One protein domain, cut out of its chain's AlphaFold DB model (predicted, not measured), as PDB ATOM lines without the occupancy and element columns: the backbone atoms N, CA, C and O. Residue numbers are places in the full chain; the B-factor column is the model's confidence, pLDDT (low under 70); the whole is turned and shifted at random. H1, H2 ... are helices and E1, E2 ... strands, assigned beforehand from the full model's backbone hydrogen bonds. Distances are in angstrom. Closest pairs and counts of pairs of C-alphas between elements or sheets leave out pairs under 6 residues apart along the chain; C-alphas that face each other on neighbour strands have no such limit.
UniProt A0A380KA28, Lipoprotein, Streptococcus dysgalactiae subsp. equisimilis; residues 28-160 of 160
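This is residues 28 to 160 of the 160 residues of the protein "Lipoprotein" of Streptococcus dysgalactiae subsp. equisimilis (UniProt A0A380KA28). A closed barrel of eight strands, E1 to E8, makes the body of this domain, and three short helices pack on its outside, H2 and H3 at E6 and H1 near the first residue of E5. Round the ring the strands follow their order along the chain, each antiparallel to its neighbours, and E8 pairs back with E1. The printed part has 133 residues with three named helices and eight named strands, in the order H1 E1 E2 E3 E4 H2 H3 E5 E6 E7 E8; the class is mixed, helices and strands. The whole is compact and rounded, with a radius of gyration of the C-alphas of 13.4 A and spans of 34 by 33 by 31 A.

H1, residues 28 to 33, is on the barrel and outside it. E1, residues 38 to 43, E2, residues 55 to 62, E3, residues 67 to 69, and E4, residues 75 to 81, form a meander, each strand the antiparallel neighbour of the one before. Within hydrogen-bond range are N 41 and O 57 at 3.0 A for E1 and E2, N 60 and O 69 at 2.8 A for E2 and E3, and N 68 and O 76 at 2.9 A for E3 and E4. H2, residues 88 to 96, is on the barrel and outside it; its closest C-alphas to E6, residues 125 to 132, are those of Ile 94 and Gln 128, 7.5 A apart. H3, residues 98 to 101, is also on the barrel and outside it, with the C-alphas of Leu 101 and Ala 130 of E6 closest at 6.4 A. E5, residues 105 to 112, E6, E7, residues 137 to 142, and E8, residues 154 to 159, form a second meander. Also within hydrogen-bond range are N 79 and O 110 at 2.9 A for E4 and E5, N 107 and O 129 at 3.0 A for E5 and E6, N 130 and O 139 at 2.9 A for E6 and E7, N 140 and O 155 at 3.0 A for E7 and E8, and N 40 and O 158 at 2.9 A for E1 and E8. The closest C-alphas of H1 and E5 are those of Ile 30 and Asn 105, 7.0 A apart. Every O i to N i+4 pair of H1 is within hydrogen-bond range, 4 of 5 are in H2, and H3 is too short for one.

H1 begins at C-alpha 28, (57.281, -35.654, -15.673). E2 is 21.7 A long, E4 19.3 A, E5 and E6 23.2 A each, and H2 12.5 A. E8 ends at C-alpha 159, (43.921, -24.660, -23.210).

The C-alphas of Thr 33 and Ser 149, the two farthest apart, are 38.0 A from each other. The printed part has no cut. The links E1 to E2, E5 to E6 and E7 to E8 are long. The mean pLDDT of the printed part is 95.7, and no printed residue is under 70.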
ATOM      1  N   GLU A  28      56.338 -36.261 -14.728       91.50
ATOM      2  CA  GLU A  28      57.281 -35.654 -15.673       91.50
ATOM      3  C   GLU A  28      56.809 -35.819 -17.119       91.50
ATOM      4  O   GLU A  28      56.892 -34.875 -17.910       91.50
ATOM      5  N   ASP A  29      56.291 -36.998 -17.471       92.94
ATOM      6  CA  ASP A  29      55.736 -37.259 -18.797       92.94
ATOM      7  C   ASP A  29      54.462 -36.445 -19.037       92.94
ATOM      8  O   ASP A  29      54.282 -35.884 -20.123       92.94
ATOM      9  N   ILE A  30      53.595 -36.323 -18.026       93.75
ATOM     10  CA  ILE A  30      52.377 -35.503 -18.090       93.75
ATOM     11  C   ILE A  30      52.743 -34.033 -18.342       93.75
ATOM     12  O   ILE A  30      52.196 -33.414 -19.258       93.75
ATOM     13  N   ILE A  31      53.705 -33.480 -17.599       94.50
ATOM     14  CA  ILE A  31      54.160 -32.091 -17.765       94.50
ATOM     15  C   ILE A  31      54.765 -31.870 -19.153       94.50
ATOM     16  O   ILE A  31      54.480 -30.864 -19.801       94.50
ATOM     17  N   LYS A  32      55.582 -32.807 -19.643       93.31
ATOM     18  CA  LYS A  32      56.239 -32.673 -20.951       93.31
ATOM     19  C   LYS A  32      55.273 -32.810 -22.125       93.31
ATOM     20  O   LYS A  32      55.459 -32.127 -23.131       93.31
ATOM     21  N   THR A  33      54.280 -33.696 -22.030       93.44
ATOM     22  CA  THR A  33      53.479 -34.119 -23.197       93.44
ATOM     23  C   THR A  33      52.037 -33.615 -23.194       93.44
ATOM     24  O   THR A  33      51.459 -33.413 -24.266       93.44
ATOM     25  N   GLU A  34      51.441 -33.374 -22.026       96.12
ATOM     26  CA  GLU A  34      50.019 -33.036 -21.907       96.12
ATOM     27  C   GLU A  34      49.775 -31.619 -21.411       96.12
ATOM     28  O   GLU A  34      48.942 -30.933 -22.009       96.12
ATOM     29  N   LEU A  35      50.509 -31.175 -20.385       97.81
ATOM     30  CA  LEU A  35      50.367 -29.833 -19.829       97.81
ATOM     31  C   LEU A  35      50.652 -28.775 -20.906       97.81
ATOM     32  O   LEU A  35      51.756 -28.683 -21.464       97.81
ATOM     33  N   LYS A  36      49.624 -27.985 -21.218       98.31
ATOM     34  CA  LYS A  36      49.702 -26.892 -22.188       98.31
ATOM     35  C   LYS A  36      50.302 -25.657 -21.538       98.31
ATOM     36  O   LYS A  36      50.326 -25.521 -20.319       98.31
ATOM     37  N   ASP A  37      50.793 -24.763 -22.382       98.38
ATOM     38  CA  ASP A  37      51.531 -23.591 -21.922       98.38
ATOM     39  C   ASP A  37      50.611 -22.558 -21.268       98.38
ATOM     40  O   ASP A  37      51.072 -21.772 -20.451       98.38
ATOM     41  N   SER A  38      49.314 -22.554 -21.587       98.50
ATOM     42  CA  SER A  38      48.354 -21.698 -20.894       98.50
ATOM     43  C   SER A  38      46.935 -22.252 -20.906       98.50
ATOM     44  O   SER A  38      46.553 -22.994 -21.817       98.50
ATOM     45  N   TYR A  39      46.162 -21.852 -19.900       98.81
ATOM     46  CA  TYR A  39      44.756 -22.190 -19.744       98.81
ATOM     47  C   TYR A  39      43.954 -20.950 -19.372       98.81
ATOM     48  O   TYR A  39      44.313 -20.249 -18.430       98.81
ATOM     49  N   VAL A  40      42.856 -20.714 -20.087       98.75
ATOM     50  CA  VAL A  40      41.852 -19.702 -19.739       98.75
ATOM     51  C   VAL A  40      40.753 -20.391 -18.946       98.75
ATOM     52  O   VAL A  40      40.260 -21.441 -19.369       98.75
ATOM     53  N   GLY A  41      40.377 -19.843 -17.799       98.50
ATOM     54  CA  GLY A  41      39.421 -20.497 -16.919       98.50
ATOM     55  C   GLY A  41      38.927 -19.611 -15.796       98.50
ATOM     56  O   GLY A  41      39.140 -18.405 -15.813       98.50
ATOM     57  N   TYR A  42      38.271 -20.248 -14.833       98.62
ATOM     58  CA  TYR A  42      37.594 -19.580 -13.732       98.62
ATOM     59  C   TYR A  42      37.759 -20.367 -12.431       98.62
ATOM     60  O   TYR A  42      37.719 -21.603 -12.450       98.62
ATOM     61  N   SER A  43      37.890 -19.657 -11.310       98.38
ATOM     62  CA  SER A  43      37.692 -20.193  -9.957       98.38
ATOM     63  C   SER A  43      36.703 -19.314  -9.197       98.38
ATOM     64  O   SER A  43      36.799 -18.093  -9.239       98.38
ATOM     65  N   GLU A  44      35.769 -19.922  -8.467       97.94
ATOM     66  CA  GLU A  44      34.811 -19.169  -7.641       97.94
ATOM     67  C   GLU A  44      35.468 -18.555  -6.400       97.94
ATOM     68  O   GLU A  44      35.060 -17.496  -5.942       97.94
ATOM     69  N   ASN A  45      36.485 -19.224  -5.853       97.25
ATOM     70  CA  ASN A  45      37.177 -18.808  -4.637       97.25
ATOM     71  C   ASN A  45      38.683 -18.686  -4.905       97.25
ATOM     72  O   ASN A  45      39.200 -19.466  -5.715       97.25
ATOM     73  N   PRO A  46      39.395 -17.770  -4.227       96.06
ATOM     74  CA  PRO A  46      40.836 -17.628  -4.379       96.06
ATOM     75  C   PRO A  46      41.584 -18.727  -3.613       96.06
ATOM     76  O   PRO A  46      41.060 -19.331  -2.670       96.06
ATOM     77  N   GLY A  47      42.824 -18.982  -4.026       94.50
ATOM     78  CA  GLY A  47      43.780 -19.782  -3.265       94.50
ATOM     79  C   GLY A  47      44.400 -18.990  -2.121       94.50
ATOM     80  O   GLY A  47      44.218 -17.777  -2.014       94.50
ATOM     81  N   SER A  48      45.153 -19.680  -1.259       87.12
ATOM     82  CA  SER A  48      45.970 -19.020  -0.223       87.12
ATOM     83  C   SER A  48      47.017 -18.079  -0.814       87.12
ATOM     84  O   SER A  48      47.354 -17.069  -0.203       87.12
ATOM     85  N   ASP A  49      47.537 -18.437  -1.990       90.31
ATOM     86  CA  ASP A  49      48.764 -17.879  -2.538       90.31
ATOM     87  C   ASP A  49      48.572 -17.419  -3.979       90.31
ATOM     88  O   ASP A  49      47.816 -18.001  -4.765       90.31
ATOM     89  N   TYR A  50      49.342 -16.409  -4.370       92.19
ATOM     90  CA  TYR A  50      49.463 -16.055  -5.775       92.19
ATOM     91  C   TYR A  50      50.168 -17.175  -6.554       92.19
ATOM     92  O   TYR A  50      51.081 -17.813  -6.031       92.19
ATOM     93  N   PRO A  51      49.791 -17.416  -7.820       96.75
ATOM     94  CA  PRO A  51      48.944 -16.585  -8.681       96.75
ATOM     95  C   PRO A  51      47.453 -16.983  -8.708       96.75
ATOM     96  O   PRO A  51      46.758 -16.674  -9.675       96.75
ATOM     97  N   PHE A  52      46.950 -17.698  -7.702       97.31
ATOM     98  CA  PHE A  52      45.645 -18.363  -7.751       97.31
ATOM     99  C   PHE A  52      44.488 -17.458  -7.297       97.31
ATOM    100  O   PHE A  52      43.959 -17.604  -6.198       97.31
ATOM    101  N   ASN A  53      44.073 -16.535  -8.164       96.56
ATOM    102  CA  ASN A  53      42.961 -15.616  -7.897       96.56
ATOM    103  C   ASN A  53      41.594 -16.223  -8.256       96.56
ATOM    104  O   ASN A  53      41.492 -17.080  -9.134       96.56
ATOM    105  N   ASP A  54      40.537 -15.759  -7.592       96.94
ATOM    106  CA  ASP A  54      39.161 -15.974  -8.033       96.94
ATOM    107  C   ASP A  54      38.830 -15.170  -9.298       96.94
ATOM    108  O   ASP A  54      39.547 -14.251  -9.701       96.94
ATOM    109  N   GLY A  55      37.713 -15.522  -9.929       98.25
ATOM    110  CA  GLY A  55      37.272 -14.916 -11.175       98.25
ATOM    111  C   GLY A  55      37.885 -15.563 -12.414       98.25
ATOM    112  O   GLY A  55      38.461 -16.652 -12.362       98.25
ATOM    113  N   ASP A  56      37.691 -14.890 -13.549       98.50
ATOM    114  CA  ASP A  56      38.262 -15.291 -14.831       98.50
ATOM    115  C   ASP A  56      39.761 -14.978 -14.867       98.50
ATOM    116  O   ASP A  56      40.182 -13.861 -14.558       98.50
ATOM    117  N   ASP A  57      40.568 -15.941 -15.301       98.25
ATOM    118  CA  ASP A  57      42.017 -15.775 -15.374       98.25
ATOM    119  C   ASP A  57      42.647 -16.600 -16.504       98.25
ATOM    120  O   ASP A  57      42.045 -17.512 -17.086       98.25
ATOM    121  N   VAL A  58      43.903 -16.278 -16.807       98.62
ATOM    122  CA  VAL A  58      44.778 -17.051 -17.683       98.62
ATOM    123  C   VAL A  58      46.002 -17.483 -16.896       98.62
ATOM    124  O   VAL A  58      46.875 -16.671 -16.602       98.62
ATOM    125  N   LEU A  59      46.105 -18.781 -16.619       98.75
ATOM    126  CA  LEU A  59      47.296 -19.362 -16.007       98.75
ATOM    127  C   LEU A  59      48.260 -19.815 -17.097       98.75
ATOM    128  O   LEU A  59      47.911 -20.643 -17.937       98.75
ATOM    129  N   THR A  60      49.476 -19.278 -17.072       98.75
ATOM    130  CA  THR A  60      50.567 -19.601 -17.996       98.75
ATOM    131  C   THR A  60      51.622 -20.430 -17.278       98.75
ATOM    132  O   THR A  60      52.154 -20.008 -16.253       98.75
ATOM    133  N   PHE A  61      51.946 -21.595 -17.828       98.56
ATOM    134  CA  PHE A  61      52.908 -22.549 -17.287       98.56
ATOM    135  C   PHE A  61      54.234 -22.450 -18.036       98.56
ATOM    136  O   PHE A  61      54.339 -22.811 -19.210       98.56
ATOM    137  N   ASN A  62      55.288 -22.040 -17.337       97.94
ATOM    138  CA  ASN A  62      56.651 -22.165 -17.828       97.94
ATOM    139  C   ASN A  62      57.241 -23.497 -17.354       97.94
ATOM    140  O   ASN A  62      57.804 -23.600 -16.267       97.94
ATOM    141  N   LYS A  63      57.143 -24.521 -18.205       95.12
ATOM    142  CA  LYS A  63      57.642 -25.883 -17.930       95.12
ATOM    143  C   LYS A  63      59.166 -25.991 -17.827       95.12
ATOM    144  O   LYS A  63      59.668 -27.001 -17.354       95.12
ATOM    145  N   LYS A  64      59.912 -24.997 -18.319       94.25
ATOM    146  CA  LYS A  64      61.379 -24.986 -18.235       94.25
ATOM    147  C   LYS A  64      61.847 -24.474 -16.876       94.25
ATOM    148  O   LYS A  64      62.787 -25.018 -16.310       94.25
ATOM    149  N   GLU A  65      61.189 -23.434 -16.378       96.06
ATOM    150  CA  GLU A  65      61.511 -22.799 -15.095       96.06
ATOM    151  C   GLU A  65      60.659 -23.333 -13.936       96.06
ATOM    152  O   GLU A  65      60.842 -22.892 -12.805       96.06
ATOM    153  N   ASN A  66      59.731 -24.253 -14.222       97.31
ATOM    154  CA  ASN A  66      58.691 -24.722 -13.310       97.31
ATOM    155  C   ASN A  66      58.014 -23.558 -12.583       97.31
ATOM    156  O   ASN A  66      58.049 -23.461 -11.359       97.31
ATOM    157  N   SER A  67      57.413 -22.648 -13.347       98.44
ATOM    158  CA  SER A  67      56.648 -21.534 -12.789       98.44
ATOM    159  C   SER A  67      55.260 -21.406 -13.402       98.44
ATOM    160  O   SER A  67      55.004 -21.873 -14.515       98.44
ATOM    161  N   ILE A  68      54.360 -20.772 -12.652       98.62
ATOM    162  CA  ILE A  68      52.993 -20.448 -13.059       98.62
ATOM    163  C   ILE A  68      52.819 -18.942 -12.907       98.62
ATOM    164  O   ILE A  68      53.163 -18.398 -11.861       98.62
ATOM    165  N   THR A  69      52.283 -18.280 -13.928       98.75
ATOM    166  CA  THR A  69      51.979 -16.843 -13.917       98.75
ATOM    167  C   THR A  69      50.523 -16.615 -14.304       98.75
ATOM    168  O   THR A  69      50.057 -17.240 -15.257       98.75
ATOM    169  N   ASN A  70      49.807 -15.733 -13.608       98.62
ATOM    170  CA  ASN A  70      48.448 -15.346 -14.001       98.62
ATOM    171  C   ASN A  70      48.404 -14.136 -14.948       98.62
ATOM    172  O   ASN A  70      49.429 -13.528 -15.262       98.62
ATOM    173  N   SER A  71      47.201 -13.745 -15.378       97.94
ATOM    174  CA  SER A  71      46.985 -12.591 -16.260       97.94
ATOM    175  C   SER A  71      47.436 -11.249 -15.664       97.94
ATOM    176  O   SER A  71      47.715 -10.314 -16.412       97.94
ATOM    177  N   GLN A  72      47.564 -11.163 -14.335       97.69
ATOM    178  CA  GLN A  72      48.030  -9.975 -13.613       97.69
ATOM    179  C   GLN A  72      49.560  -9.930 -13.456       97.69
ATOM    180  O   GLN A  72      50.099  -8.988 -12.877       97.69
ATOM    181  N   GLY A  73      50.280 -10.934 -13.965       97.94
ATOM    182  CA  GLY A  73      51.737 -11.020 -13.873       97.94
ATOM    183  C   GLY A  73      52.254 -11.523 -12.523       97.94
ATOM    184  O   GLY A  73      53.466 -11.534 -12.305       97.94
ATOM    185  N   GLN A  74      51.371 -11.964 -11.625       98.19
ATOM    186  CA  GLN A  74      51.770 -12.614 -10.379       98.19
ATOM    187  C   GLN A  74      52.276 -14.017 -10.694       98.19
ATOM    188  O   GLN A  74      51.751 -14.673 -11.595       98.19
ATOM    189  N   MET A  75      53.302 -14.477  -9.980       98.00
ATOM    190  CA  MET A  75      54.024 -15.696 -10.332       98.00
ATOM    191  C   MET A  75      54.430 -16.490  -9.092       98.00
ATOM    192  O   MET A  75      54.783 -15.901  -8.075       98.00
ATOM    193  N   THR A  76      54.419 -17.818  -9.216       98.50
ATOM    194  CA  THR A  76      55.039 -18.742  -8.258       98.50
ATOM    195  C   THR A  76      55.887 -19.782  -8.980       98.50
ATOM    196  O   THR A  76      55.587 -20.155 -10.119       98.50
ATOM    197  N   TYR A  77      56.911 -20.300  -8.307       98.62
ATOM    198  CA  TYR A  77      57.574 -21.537  -8.711       98.62
ATOM    199  C   TYR A  77      56.818 -22.742  -8.166       98.62
ATOM    200  O   TYR A  77      56.099 -22.632  -7.169       98.62
ATOM    201  N   PHE A  78      56.993 -23.893  -8.810       98.31
ATOM    202  CA  PHE A  78      56.436 -25.158  -8.365       98.31
ATOM    203  C   PHE A  78      57.436 -26.309  -8.490       98.31
ATOM    204  O   PHE A  78      58.355 -26.280  -9.304       98.31
ATOM    205  N   SER A  79      57.217 -27.348  -7.693       97.88
ATOM    206  CA  SER A  79      57.831 -28.665  -7.857       97.88
ATOM    207  C   SER A  79      56.743 -29.717  -7.818       97.88
ATOM    208  O   SER A  79      55.798 -29.602  -7.039       97.88
ATOM    209  N   VAL A  80      56.891 -30.768  -8.618       97.31
ATOM    210  CA  VAL A  80      56.081 -31.974  -8.447       97.31
ATOM    211  C   VAL A  80      56.625 -32.767  -7.272       97.31
ATOM    212  O   VAL A  80      57.839 -32.941  -7.163       97.31
ATOM    213  N   ILE A  81      55.734 -33.284  -6.430       95.69
ATOM    214  CA  ILE A  81      56.103 -34.248  -5.393       95.69
ATOM    215  C   ILE A  81      55.488 -35.621  -5.686       95.69
ATOM    216  O   ILE A  81      54.352 -35.696  -6.165       95.69
ATOM    217  N   PRO A  82      56.218 -36.716  -5.417       93.12
ATOM    218  CA  PRO A  82      55.670 -38.058  -5.542       93.12
ATOM    219  C   PRO A  82      54.626 -38.307  -4.443       93.12
ATOM    220  O   PRO A  82      54.644 -37.666  -3.388       93.12
ATOM    221  N   LYS A  83      53.706 -39.249  -4.678       89.81
ATOM    222  CA  LYS A  83      52.579 -39.523  -3.770       89.81
ATOM    223  C   LYS A  83      53.048 -39.869  -2.355       89.81
ATOM    224  O   LYS A  83      52.441 -39.453  -1.377       89.81
ATOM    225  N   GLU A  84      54.152 -40.596  -2.247       91.12
ATOM    226  CA  GLU A  84      54.755 -41.043  -0.990       91.12
ATOM    227  C   GLU A  84      55.274 -39.875  -0.141       91.12
ATOM    228  O   GLU A  84      55.497 -40.017   1.060       91.12
ATOM    229  N   GLU A  85      55.471 -38.710  -0.759       92.44
ATOM    230  CA  GLU A  85      55.935 -37.499  -0.099       92.44
ATOM    231  C   GLU A  85      54.812 -36.530   0.281       92.44
ATOM    232  O   GLU A  85      55.082 -35.550   0.985       92.44
ATOM    233  N   VAL A  86      53.573 -36.807  -0.134       92.06
ATOM    234  CA  VAL A  86      52.393 -36.016   0.225       92.06
ATOM    235  C   VAL A  86      52.059 -36.239   1.710       92.06
ATOM    236  O   VAL A  86      51.876 -37.382   2.135       92.06
ATOM    237  N   PRO A  87      51.948 -35.177   2.534       91.00
ATOM    238  CA  PRO A  87      51.559 -35.316   3.938       91.00
ATOM    239  C   PRO A  87      50.182 -35.973   4.097       91.00
ATOM    240  O   PRO A  87      49.270 -35.700   3.322       91.00
ATOM    241  N   ALA A  88      49.979 -36.772   5.150       90.06
ATOM    242  CA  ALA A  88      48.729 -37.521   5.351       90.06
ATOM    243  C   ALA A  88      47.463 -36.636   5.370       90.06
ATOM    244  O   ALA A  88      46.434 -37.018   4.818       90.06
ATOM    245  N   GLY A  89      47.543 -35.438   5.963       88.00
ATOM    246  CA  GLY A  89      46.437 -34.473   5.952       88.00
ATOM    247  C   GLY A  89      46.086 -33.999   4.539       88.00
ATOM    248  O   GLY A  89      44.918 -33.978   4.171       88.00
ATOM    249  N   THR A  90      47.100 -33.708   3.725       92.50
ATOM    250  CA  THR A  90      46.966 -33.353   2.305       92.50
ATOM    251  C   THR A  90      46.433 -34.532   1.484       92.50
ATOM    252  O   THR A  90      45.549 -34.350   0.652       92.50
ATOM    253  N   GLN A  91      46.912 -35.752   1.751       94.75
ATOM    254  CA  GLN A  91      46.453 -36.962   1.067       94.75
ATOM    255  C   GLN A  91      44.959 -37.213   1.303       94.75
ATOM    256  O   GLN A  91      44.255 -37.538   0.353       94.75
ATOM    257  N   ARG A  92      44.447 -36.970   2.518       94.25
ATOM    258  CA  ARG A  92      43.009 -37.089   2.810       94.25
ATOM    259  C   ARG A  92      42.157 -36.219   1.883       94.25
ATOM    260  O   ARG A  92      41.119 -36.660   1.406       94.25
ATOM    261  N   VAL A  93      42.612 -35.001   1.595       95.75
ATOM    262  CA  VAL A  93      41.921 -34.077   0.683       95.75
ATOM    263  C   VAL A  93      41.950 -34.601  -0.751       95.75
ATOM    264  O   VAL A  93      40.952 -34.507  -1.459       95.75
ATOM    265  N   ILE A  94      43.067 -35.185  -1.189       96.44
ATOM    266  CA  ILE A  94      43.159 -35.831  -2.508       96.44
ATOM    267  C   ILE A  94      42.170 -37.003  -2.601       96.44
ATOM    268  O   ILE A  94      41.494 -37.143  -3.619       96.44
ATOM    269  N   ASP A  95      42.043 -37.802  -1.540       96.06
ATOM    270  CA  ASP A  95      41.103 -38.927  -1.486       96.06
ATOM    271  C   ASP A  95      39.641 -38.438  -1.553       96.06
ATOM    272  O   ASP A  95      38.830 -38.989  -2.293       96.06
ATOM    273  N   GLU A  96      39.305 -37.330  -0.880       95.69
ATOM    274  CA  GLU A  96      37.992 -36.668  -0.992       95.69
ATOM    275  C   GLU A  96      37.694 -36.179  -2.432       95.69
ATOM    276  O   GLU A  96      36.532 -36.070  -2.838       95.69
ATOM    277  N   LEU A  97      38.732 -35.918  -3.235       96.06
ATOM    278  CA  LEU A  97      38.632 -35.498  -4.636       96.06
ATOM    279  C   LEU A  97      38.623 -36.670  -5.634       96.06
ATOM    280  O   LEU A  97      38.492 -36.418  -6.833       96.06
ATOM    281  N   GLU A  98      38.712 -37.933  -5.195       95.50
ATOM    282  CA  GLU A  98      38.887 -39.111  -6.065       95.50
ATOM    283  C   GLU A  98      37.900 -39.139  -7.244       95.50
ATOM    284  O   GLU A  98      38.286 -39.335  -8.399       95.50
ATOM    285  N   THR A  99      36.620 -38.869  -6.978       95.62
ATOM    286  CA  THR A  99      35.574 -38.859  -8.014       95.62
ATOM    287  C   THR A  99      35.805 -37.799  -9.091       95.62
ATOM    288  O   THR A  99      35.504 -38.049 -10.259       95.62
ATOM    289  N   LYS A 100      36.378 -36.645  -8.728       94.94
ATOM    290  CA  LYS A 100      36.741 -35.561  -9.653       94.94
ATOM    291  C   LYS A 100      38.041 -35.853 -10.408       94.94
ATOM    292  O   LYS A 100      38.224 -35.349 -11.512       94.94
ATOM    293  N   LEU A 101      38.939 -36.646  -9.820       95.69
ATOM    294  CA  LEU A 101      40.226 -37.027 -10.415       95.69
ATOM    295  C   LEU A 101      40.114 -38.254 -11.328       95.69
ATOM    296  O   LEU A 101      40.989 -38.493 -12.166       95.69
ATOM    297  N   LYS A 102      39.042 -39.036 -11.198       94.06
ATOM    298  CA  LYS A 102      38.810 -40.232 -12.006       94.06
ATOM    299  C   LYS A 102      38.822 -39.910 -13.504       94.06
ATOM    300  O   LYS A 102      38.100 -39.040 -13.978       94.06
ATOM    301  N   GLY A 103      39.622 -40.662 -14.261       92.00
ATOM    302  CA  GLY A 103      39.759 -40.481 -15.711       92.00
ATOM    303  C   GLY A 103      40.620 -39.281 -16.121       92.00
ATOM    304  O   GLY A 103      40.619 -38.917 -17.294       92.00
ATOM    305  N   THR A 104      41.351 -38.678 -15.178       95.81
ATOM    306  CA  THR A 104      42.307 -37.593 -15.439       95.81
ATOM    307  C   THR A 104      43.743 -38.067 -15.236       95.81
ATOM    308  O   THR A 104      44.017 -38.907 -14.375       95.81
ATOM    309  N   ASN A 105      44.673 -37.477 -15.984       96.12
ATOM    310  CA  ASN A 105      46.094 -37.543 -15.662       96.12
ATOM    311  C   ASN A 105      46.391 -36.447 -14.645       96.12
ATOM    312  O   ASN A 105      46.192 -35.269 -14.937       96.12
ATOM    313  N   ASN A 106      46.811 -36.820 -13.441       96.31
ATOM    314  CA  ASN A 106      46.911 -35.882 -12.334       96.31
ATOM    315  C   ASN A 106      48.204 -36.055 -11.538       96.31
ATOM    316  O   ASN A 106      48.794 -37.135 -11.515       96.31
ATOM    317  N   PHE A 107      48.651 -34.965 -10.927       96.88
ATOM    318  CA  PHE A 107      49.870 -34.902 -10.128       96.88
ATOM    319  C   PHE A 107      49.767 -33.787  -9.083       96.88
ATOM    320  O   PHE A 107      49.023 -32.818  -9.253       96.88
ATOM    321  N   THR A 108      50.522 -33.937  -7.998       97.88
ATOM    322  CA  THR A 108      50.577 -32.961  -6.908       97.88
ATOM    323  C   THR A 108      51.768 -32.034  -7.099       97.88
ATOM    324  O   THR A 108      52.878 -32.494  -7.379       97.88
ATOM    325  N   ILE A 109      51.547 -30.736  -6.914       97.81
ATOM    326  CA  ILE A 109      52.610 -29.739  -6.854       97.81
ATOM    327  C   ILE A 109      52.662 -29.077  -5.481       97.81
ATOM    328  O   ILE A 109      51.638 -28.906  -4.818       97.81
ATOM    329  N   ILE A 110      53.861 -28.663  -5.094       97.50
ATOM    330  CA  ILE A 110      54.102 -27.674  -4.044       97.50
ATOM    331  C   ILE A 110      54.608 -26.391  -4.681       97.50
ATOM    332  O   ILE A 110      55.244 -26.445  -5.737       97.50
ATOM    333  N   ILE A 111      54.336 -25.255  -4.052       97.88
ATOM    334  CA  ILE A 111      54.686 -23.941  -4.586       97.88
ATOM    335  C   ILE A 111      55.535 -23.121  -3.615       97.88
ATOM    336  O   ILE A 111      55.488 -23.333  -2.404       97.88
ATOM    337  N   ASN A 112      56.297 -22.177  -4.165       98.12
ATOM    338  CA  ASN A 112      56.921 -21.092  -3.418       98.12
ATOM    339  C   ASN A 112      57.098 -19.857  -4.321       98.12
ATOM    340  O   ASN A 112      57.549 -19.964  -5.466       98.12
ATOM    341  N   SER A 113      56.785 -18.682  -3.786       97.06
ATOM    342  CA  SER A 113      56.827 -17.395  -4.485       97.06
ATOM    343  C   SER A 113      58.240 -16.892  -4.830       97.06
ATOM    344  O   SER A 113      58.406 -16.061  -5.725       97.06
ATOM    345  N   THR A 114      59.279 -17.397  -4.161       96.62
ATOM    346  CA  THR A 114      60.665 -16.900  -4.264       96.62
ATOM    347  C   THR A 114      61.704 -17.978  -4.589       96.62
ATOM    348  O   THR A 114      62.696 -17.691  -5.264       96.62
ATOM    349  N   VAL A 115      61.487 -19.219  -4.155       97.69
ATOM    350  CA  VAL A 115      62.428 -20.337  -4.281       97.69
ATOM    351  C   VAL A 115      62.119 -21.151  -5.534       97.69
ATOM    352  O   VAL A 115      61.071 -21.783  -5.637       97.69
ATOM    353  N   LYS A 116      63.062 -21.183  -6.482       96.81
ATOM    354  CA  LYS A 116      62.982 -22.060  -7.660       96.81
ATOM    355  C   LYS A 116      63.059 -23.529  -7.257       96.81
ATOM    356  O   LYS A 116      63.932 -23.890  -6.473       96.81
ATOM    357  N   ASN A 117      62.232 -24.370  -7.882       95.25
ATOM    358  CA  ASN A 117      62.135 -25.807  -7.593       95.25
ATOM    359  C   ASN A 117      62.014 -26.074  -6.076       95.25
ATOM    360  O   ASN A 117      62.892 -26.724  -5.500       95.25
ATOM    361  N   PRO A 118      60.965 -25.546  -5.416       96.94
ATOM    362  CA  PRO A 118      60.810 -25.647  -3.970       96.94
ATOM    363  C   PRO A 118      60.829 -27.100  -3.498       96.94
ATOM    364  O   PRO A 118      60.328 -28.001  -4.173       96.94
ATOM    365  N   THR A 119      61.386 -27.330  -2.314       95.88
ATOM    366  CA  THR A 119      61.252 -28.598  -1.593       95.88
ATOM    367  C   THR A 119      60.100 -28.508  -0.595       95.88
ATOM    368  O   THR A 119      59.565 -27.433  -0.333       95.88
ATOM    369  N   LYS A 120      59.735 -29.624   0.048       93.31
ATOM    370  CA  LYS A 120      58.688 -29.627   1.089       93.31
ATOM    371  C   LYS A 120      58.936 -28.631   2.225       93.31
ATOM    372  O   LYS A 120      57.977 -28.164   2.823       93.31
ATOM    373  N   LYS A 121      60.200 -28.324   2.535       93.88
ATOM    374  CA  LYS A 121      60.552 -27.353   3.584       93.88
ATOM    375  C   LYS A 121      60.308 -25.908   3.154       93.88
ATOM    376  O   LYS A 121      60.111 -25.064   4.016       93.88
ATOM    377  N   ASP A 122      60.319 -25.659   1.849       95.12
ATOM    378  CA  ASP A 122      60.111 -24.342   1.250       95.12
ATOM    379  C   ASP A 122      58.638 -24.126   0.870       95.12
ATOM    380  O   ASP A 122      58.269 -23.049   0.429       95.12
ATOM    381  N   SER A 123      57.788 -25.150   0.983       94.44
ATOM    382  CA  SER A 123      56.413 -25.108   0.487       94.44
ATOM    383  C   SER A 123      55.573 -24.049   1.205       94.44
ATOM    384  O   SER A 123      55.365 -24.136   2.412       94.44
ATOM    385  N   GLU A 124      55.010 -23.122   0.434       94.94
ATOM    386  CA  GLU A 124      53.996 -22.159   0.892       94.94
ATOM    387  C   GLU A 124      52.582 -22.739   0.736       94.94
ATOM    388  O   GLU A 124      51.726 -22.545   1.592       94.94
ATOM    389  N   GLY A 125      52.377 -23.577  -0.285       94.31
ATOM    390  CA  GLY A 125      51.095 -24.218  -0.560       94.31
ATOM    391  C   GLY A 125      51.234 -25.477  -1.412       94.31
ATOM    392  O   GLY A 125      52.273 -25.721  -2.029       94.31
ATOM    393  N   ALA A 126      50.172 -26.284  -1.449       96.38
ATOM    394  CA  ALA A 126      50.102 -27.512  -2.235       96.38
ATOM    395  C   ALA A 126      48.803 -27.581  -3.045       96.38
ATOM    396  O   ALA A 126      47.725 -27.247  -2.543       96.38
ATOM    397  N   TYR A 127      48.913 -28.051  -4.288       97.81
ATOM    398  CA  TYR A 127      47.811 -28.099  -5.245       97.81
ATOM    399  C   TYR A 127      47.800 -29.427  -6.006       97.81
ATOM    400  O   TYR A 127      48.852 -29.970  -6.347       97.81
ATOM    401  N   GLN A 128      46.607 -29.937  -6.312       98.12
ATOM    402  CA  GLN A 128      46.432 -31.067  -7.224       98.12
ATOM    403  C   GLN A 128      46.079 -30.544  -8.611       98.12
ATOM    404  O   GLN A 128      45.073 -29.856  -8.773       98.12
ATOM    405  N   ILE A 129      46.872 -30.909  -9.617       98.44
ATOM    406  CA  ILE A 129      46.580 -30.620 -11.021       98.44
ATOM    407  C   ILE A 129      45.969 -31.863 -11.654       98.44
ATOM    408  O   ILE A 129      46.528 -32.951 -11.540       98.44
ATOM    409  N   ALA A 130      44.843 -31.699 -12.343       98.31
ATOM    410  CA  ALA A 130      44.156 -32.753 -13.076       98.31
ATOM    411  C   ALA A 130      43.942 -32.343 -14.537       98.31
ATOM    412  O   ALA A 130      43.301 -31.331 -14.824       98.31
ATOM    413  N   LEU A 131      44.464 -33.142 -15.465       98.38
ATOM    414  CA  LEU A 131      44.361 -32.934 -16.905       98.38
ATOM    415  C   LEU A 131      43.412 -33.950 -17.537       98.38
ATOM    416  O   LEU A 131      43.468 -35.149 -17.266       98.38
ATOM    417  N   SER A 132      42.549 -33.461 -18.420       96.50
ATOM    418  CA  SER A 132      41.633 -34.277 -19.221       96.50
ATOM    419  C   SER A 132      41.596 -33.783 -20.666       96.50
ATOM    420  O   SER A 132      42.224 -32.774 -21.002       96.50
ATOM    421  N   ASP A 133      40.901 -34.519 -21.540       95.94
ATOM    422  CA  ASP A 133      40.804 -34.199 -22.973       95.94
ATOM    423  C   ASP A 133      42.195 -33.990 -23.608       95.94
ATOM    424  O   ASP A 133      42.492 -32.972 -24.235       95.94
ATOM    425  N   SER A 134      43.109 -34.936 -23.355       93.19
ATOM    426  CA  SER A 134      44.502 -34.889 -23.834       93.19
ATOM    427  C   SER A 134      45.244 -33.595 -23.446       93.19
ATOM    428  O   SER A 134      46.012 -33.024 -24.232       93.19
ATOM    429  N   GLY A 135      44.967 -33.104 -22.235       96.75
ATOM    430  CA  GLY A 135      45.533 -31.883 -21.671       96.75
ATOM    431  C   GLY A 135      44.843 -30.594 -22.115       96.75
ATOM    432  O   GLY A 135      45.268 -29.525 -21.689       96.75
ATOM    433  N   LYS A 136      43.792 -30.645 -22.945       98.25
ATOM    434  CA  LYS A 136      43.031 -29.448 -23.353       98.25
ATOM    435  C   LYS A 136      42.160 -28.883 -22.236       98.25
ATOM    436  O   LYS A 136      41.723 -27.741 -22.337       98.25
ATOM    437  N   ALA A 137      41.890 -29.663 -21.195       98.62
ATOM    438  CA  ALA A 137      41.164 -29.220 -20.017       98.62
ATOM    439  C   ALA A 137      42.002 -29.451 -18.758       98.62
ATOM    440  O   ALA A 137      42.591 -30.522 -18.598       98.62
ATOM    441  N   ILE A 138      42.021 -28.454 -17.875       98.81
ATOM    442  CA  ILE A 138      42.715 -28.493 -16.587       98.81
ATOM    443  C   ILE A 138      41.729 -28.236 -15.455       98.81
ATOM    444  O   ILE A 138      40.807 -27.427 -15.590       98.81
ATOM    445  N   ARG A 139      41.966 -28.896 -14.325       98.62
ATOM    446  CA  ARG A 139      41.488 -28.461 -13.019       98.62
ATOM    447  C   ARG A 139      42.632 -28.348 -12.030       98.62
ATOM    448  O   ARG A 139      43.548 -29.168 -12.076       98.62
ATOM    449  N   ILE A 140      42.575 -27.345 -11.161       98.62
ATOM    450  CA  ILE A 140      43.585 -27.105 -10.126       98.62
ATOM    451  C   ILE A 140      42.872 -26.955  -8.792       98.62
ATOM    452  O   ILE A 140      42.061 -26.049  -8.617       98.62
ATOM    453  N   PHE A 141      43.183 -27.849  -7.863       98.19
ATOM    454  CA  PHE A 141      42.565 -27.897  -6.546       98.19
ATOM    455  C   PHE A 141      43.560 -27.463  -5.486       98.19
ATOM    456  O   PHE A 141      44.641 -28.042  -5.397       98.19
ATOM    457  N   GLU A 142      43.179 -26.518  -4.636       97.12
ATOM    458  CA  GLU A 142      43.929 -26.254  -3.411       97.12
ATOM    459  C   GLU A 142      43.781 -27.429  -2.433       97.12
ATOM    460  O   GLU A 142      42.679 -27.941  -2.176       97.12
ATOM    461  N   LEU A 143      44.920 -27.878  -1.904       96.12
ATOM    462  CA  LEU A 143      44.988 -28.986  -0.952       96.12
ATOM    463  C   LEU A 143      45.115 -28.514   0.498       96.12
ATOM    464  O   LEU A 143      44.836 -29.290   1.411       96.12
ATOM    465  N   GLY A 144      45.481 -27.249   0.720       90.00
ATOM    466  CA  GLY A 144      45.368 -26.601   2.025       90.00
ATOM    467  C   GLY A 144      43.897 -26.432   2.407       90.00
ATOM    468  O   GLY A 144      43.128 -25.818   1.672       90.00
ATOM    469  N   ARG A 145      43.485 -26.999   3.547       86.00
ATOM    470  CA  ARG A 145      42.088 -26.973   4.025       86.00
ATOM    471  C   ARG A 145      41.942 -26.331   5.396       86.00
ATOM    472  O   ARG A 145      41.126 -26.760   6.207       86.00
ATOM    473  N   GLU A 146      42.720 -25.281   5.637       85.25
ATOM    474  CA  GLU A 146      42.495 -24.416   6.792       85.25
ATOM    475  C   GLU A 146      41.049 -23.884   6.769       85.25
ATOM    476  O   GLU A 146      40.522 -23.620   5.680       85.25
ATOM    477  N   PRO A 147      40.362 -23.760   7.919       84.94
ATOM    478  CA  PRO A 147      38.986 -23.272   7.959       84.94
ATOM    479  C   PRO A 147      38.844 -21.890   7.307       84.94
ATOM    480  O   PRO A 147      39.591 -20.965   7.626       84.94
ATOM    481  N   ARG A 148      37.855 -21.735   6.420       85.19
ATOM    482  CA  ARG A 148      37.536 -20.468   5.744       85.19
ATOM    483  C   ARG A 148      36.041 -20.181   5.786       85.19
ATOM    484  O   ARG A 148      35.225 -21.095   5.868       85.19
ATOM    485  N   SER A 149      35.689 -18.897   5.724       88.75
ATOM    486  CA  SER A 149      34.299 -18.434   5.591       88.75
ATOM    487  C   SER A 149      33.747 -18.572   4.166       88.75
ATOM    488  O   SER A 149      32.552 -18.381   3.955       88.75
ATOM    489  N   PHE A 150      34.609 -18.897   3.205       88.75
ATOM    490  CA  PHE A 150      34.307 -19.130   1.797       88.75
ATOM    491  C   PHE A 150      34.897 -20.482   1.355       88.75
ATOM    492  O   PHE A 150      35.449 -21.219   2.175       88.75
ATOM    493  N   GLY A 151      34.743 -20.841   0.079       91.81
ATOM    494  CA  GLY A 151      35.256 -22.100  -0.457       91.81
ATOM    495  C   GLY A 151      36.780 -22.121  -0.630       91.81
ATOM    496  O   GLY A 151      37.514 -21.264  -0.147       91.81
ATOM    497  N   TYR A 152      37.260 -23.125  -1.354       95.75
ATOM    498  CA  TYR A 152      38.679 -23.292  -1.671       95.75
ATOM    499  C   TYR A 152      38.895 -23.139  -3.166       95.75
ATOM    500  O   TYR A 152      37.956 -23.346  -3.942       95.75
ATOM    501  N   TYR A 153      40.128 -22.832  -3.560       97.44
ATOM    502  CA  TYR A 153      40.471 -22.725  -4.970       97.44
ATOM    503  C   TYR A 153      40.157 -24.022  -5.718       97.44
ATOM    504  O   TYR A 153      40.593 -25.116  -5.332       97.44
ATOM    505  N   ASP A 154      39.387 -23.883  -6.791       97.69
ATOM    506  CA  ASP A 154      38.957 -24.976  -7.653       97.69
ATOM    507  C   ASP A 154      38.834 -24.451  -9.088       97.69
ATOM    508  O   ASP A 154      37.743 -24.267  -9.635       97.69
ATOM    509  N   PHE A 155      39.986 -24.145  -9.681       98.69
ATOM    510  CA  PHE A 155      40.051 -23.579 -11.020       98.69
ATOM    511  C   PHE A 155      39.706 -24.622 -12.068       98.69
ATOM    512  O   PHE A 155      40.217 -25.742 -12.033       98.69
ATOM    513  N   SER A 156      38.890 -24.234 -13.042       98.69
ATOM    514  CA  SER A 156      38.591 -25.030 -14.230       98.69
ATOM    515  C   SER A 156      38.913 -24.223 -15.479       98.69
ATOM    516  O   SER A 156      38.376 -23.134 -15.664       98.69
ATOM    517  N   GLY A 157      39.763 -24.764 -16.354       98.62
ATOM    518  CA  GLY A 157      40.230 -24.045 -17.538       98.62
ATOM    519  C   GLY A 157      40.355 -24.898 -18.793       98.62
ATOM    520  O   GLY A 157      40.397 -26.133 -18.753       98.62
ATOM    521  N   LYS A 158      40.428 -24.211 -19.934       98.81
ATOM    522  CA  LYS A 158      40.670 -24.780 -21.260       98.81
ATOM    523  C   LYS A 158      41.949 -24.213 -21.850       98.81
ATOM    524  O   LYS A 158      42.254 -23.039 -21.665       98.81
ATOM    525  N   ALA A 159      42.697 -25.065 -22.540       98.00
ATOM    526  CA  ALA A 159      43.921 -24.660 -23.210       98.00
ATOM    527  C   ALA A 159      43.627 -23.587 -24.268       98.00
ATOM    528  O   ALA A 159      42.626 -23.692 -24.984       98.00
ATOM    529  N   LYS A 160      44.497 -22.579 -24.332       90.38
ATOM    530  CA  LYS A 160      44.447 -21.504 -25.329       90.38
ATOM    531  C   LYS A 160      45.048 -21.935 -26.666       90.38
ATOM    532  O   LYS A 160      46.029 -22.714 -26.645       90.38
TER     533      LYS A 160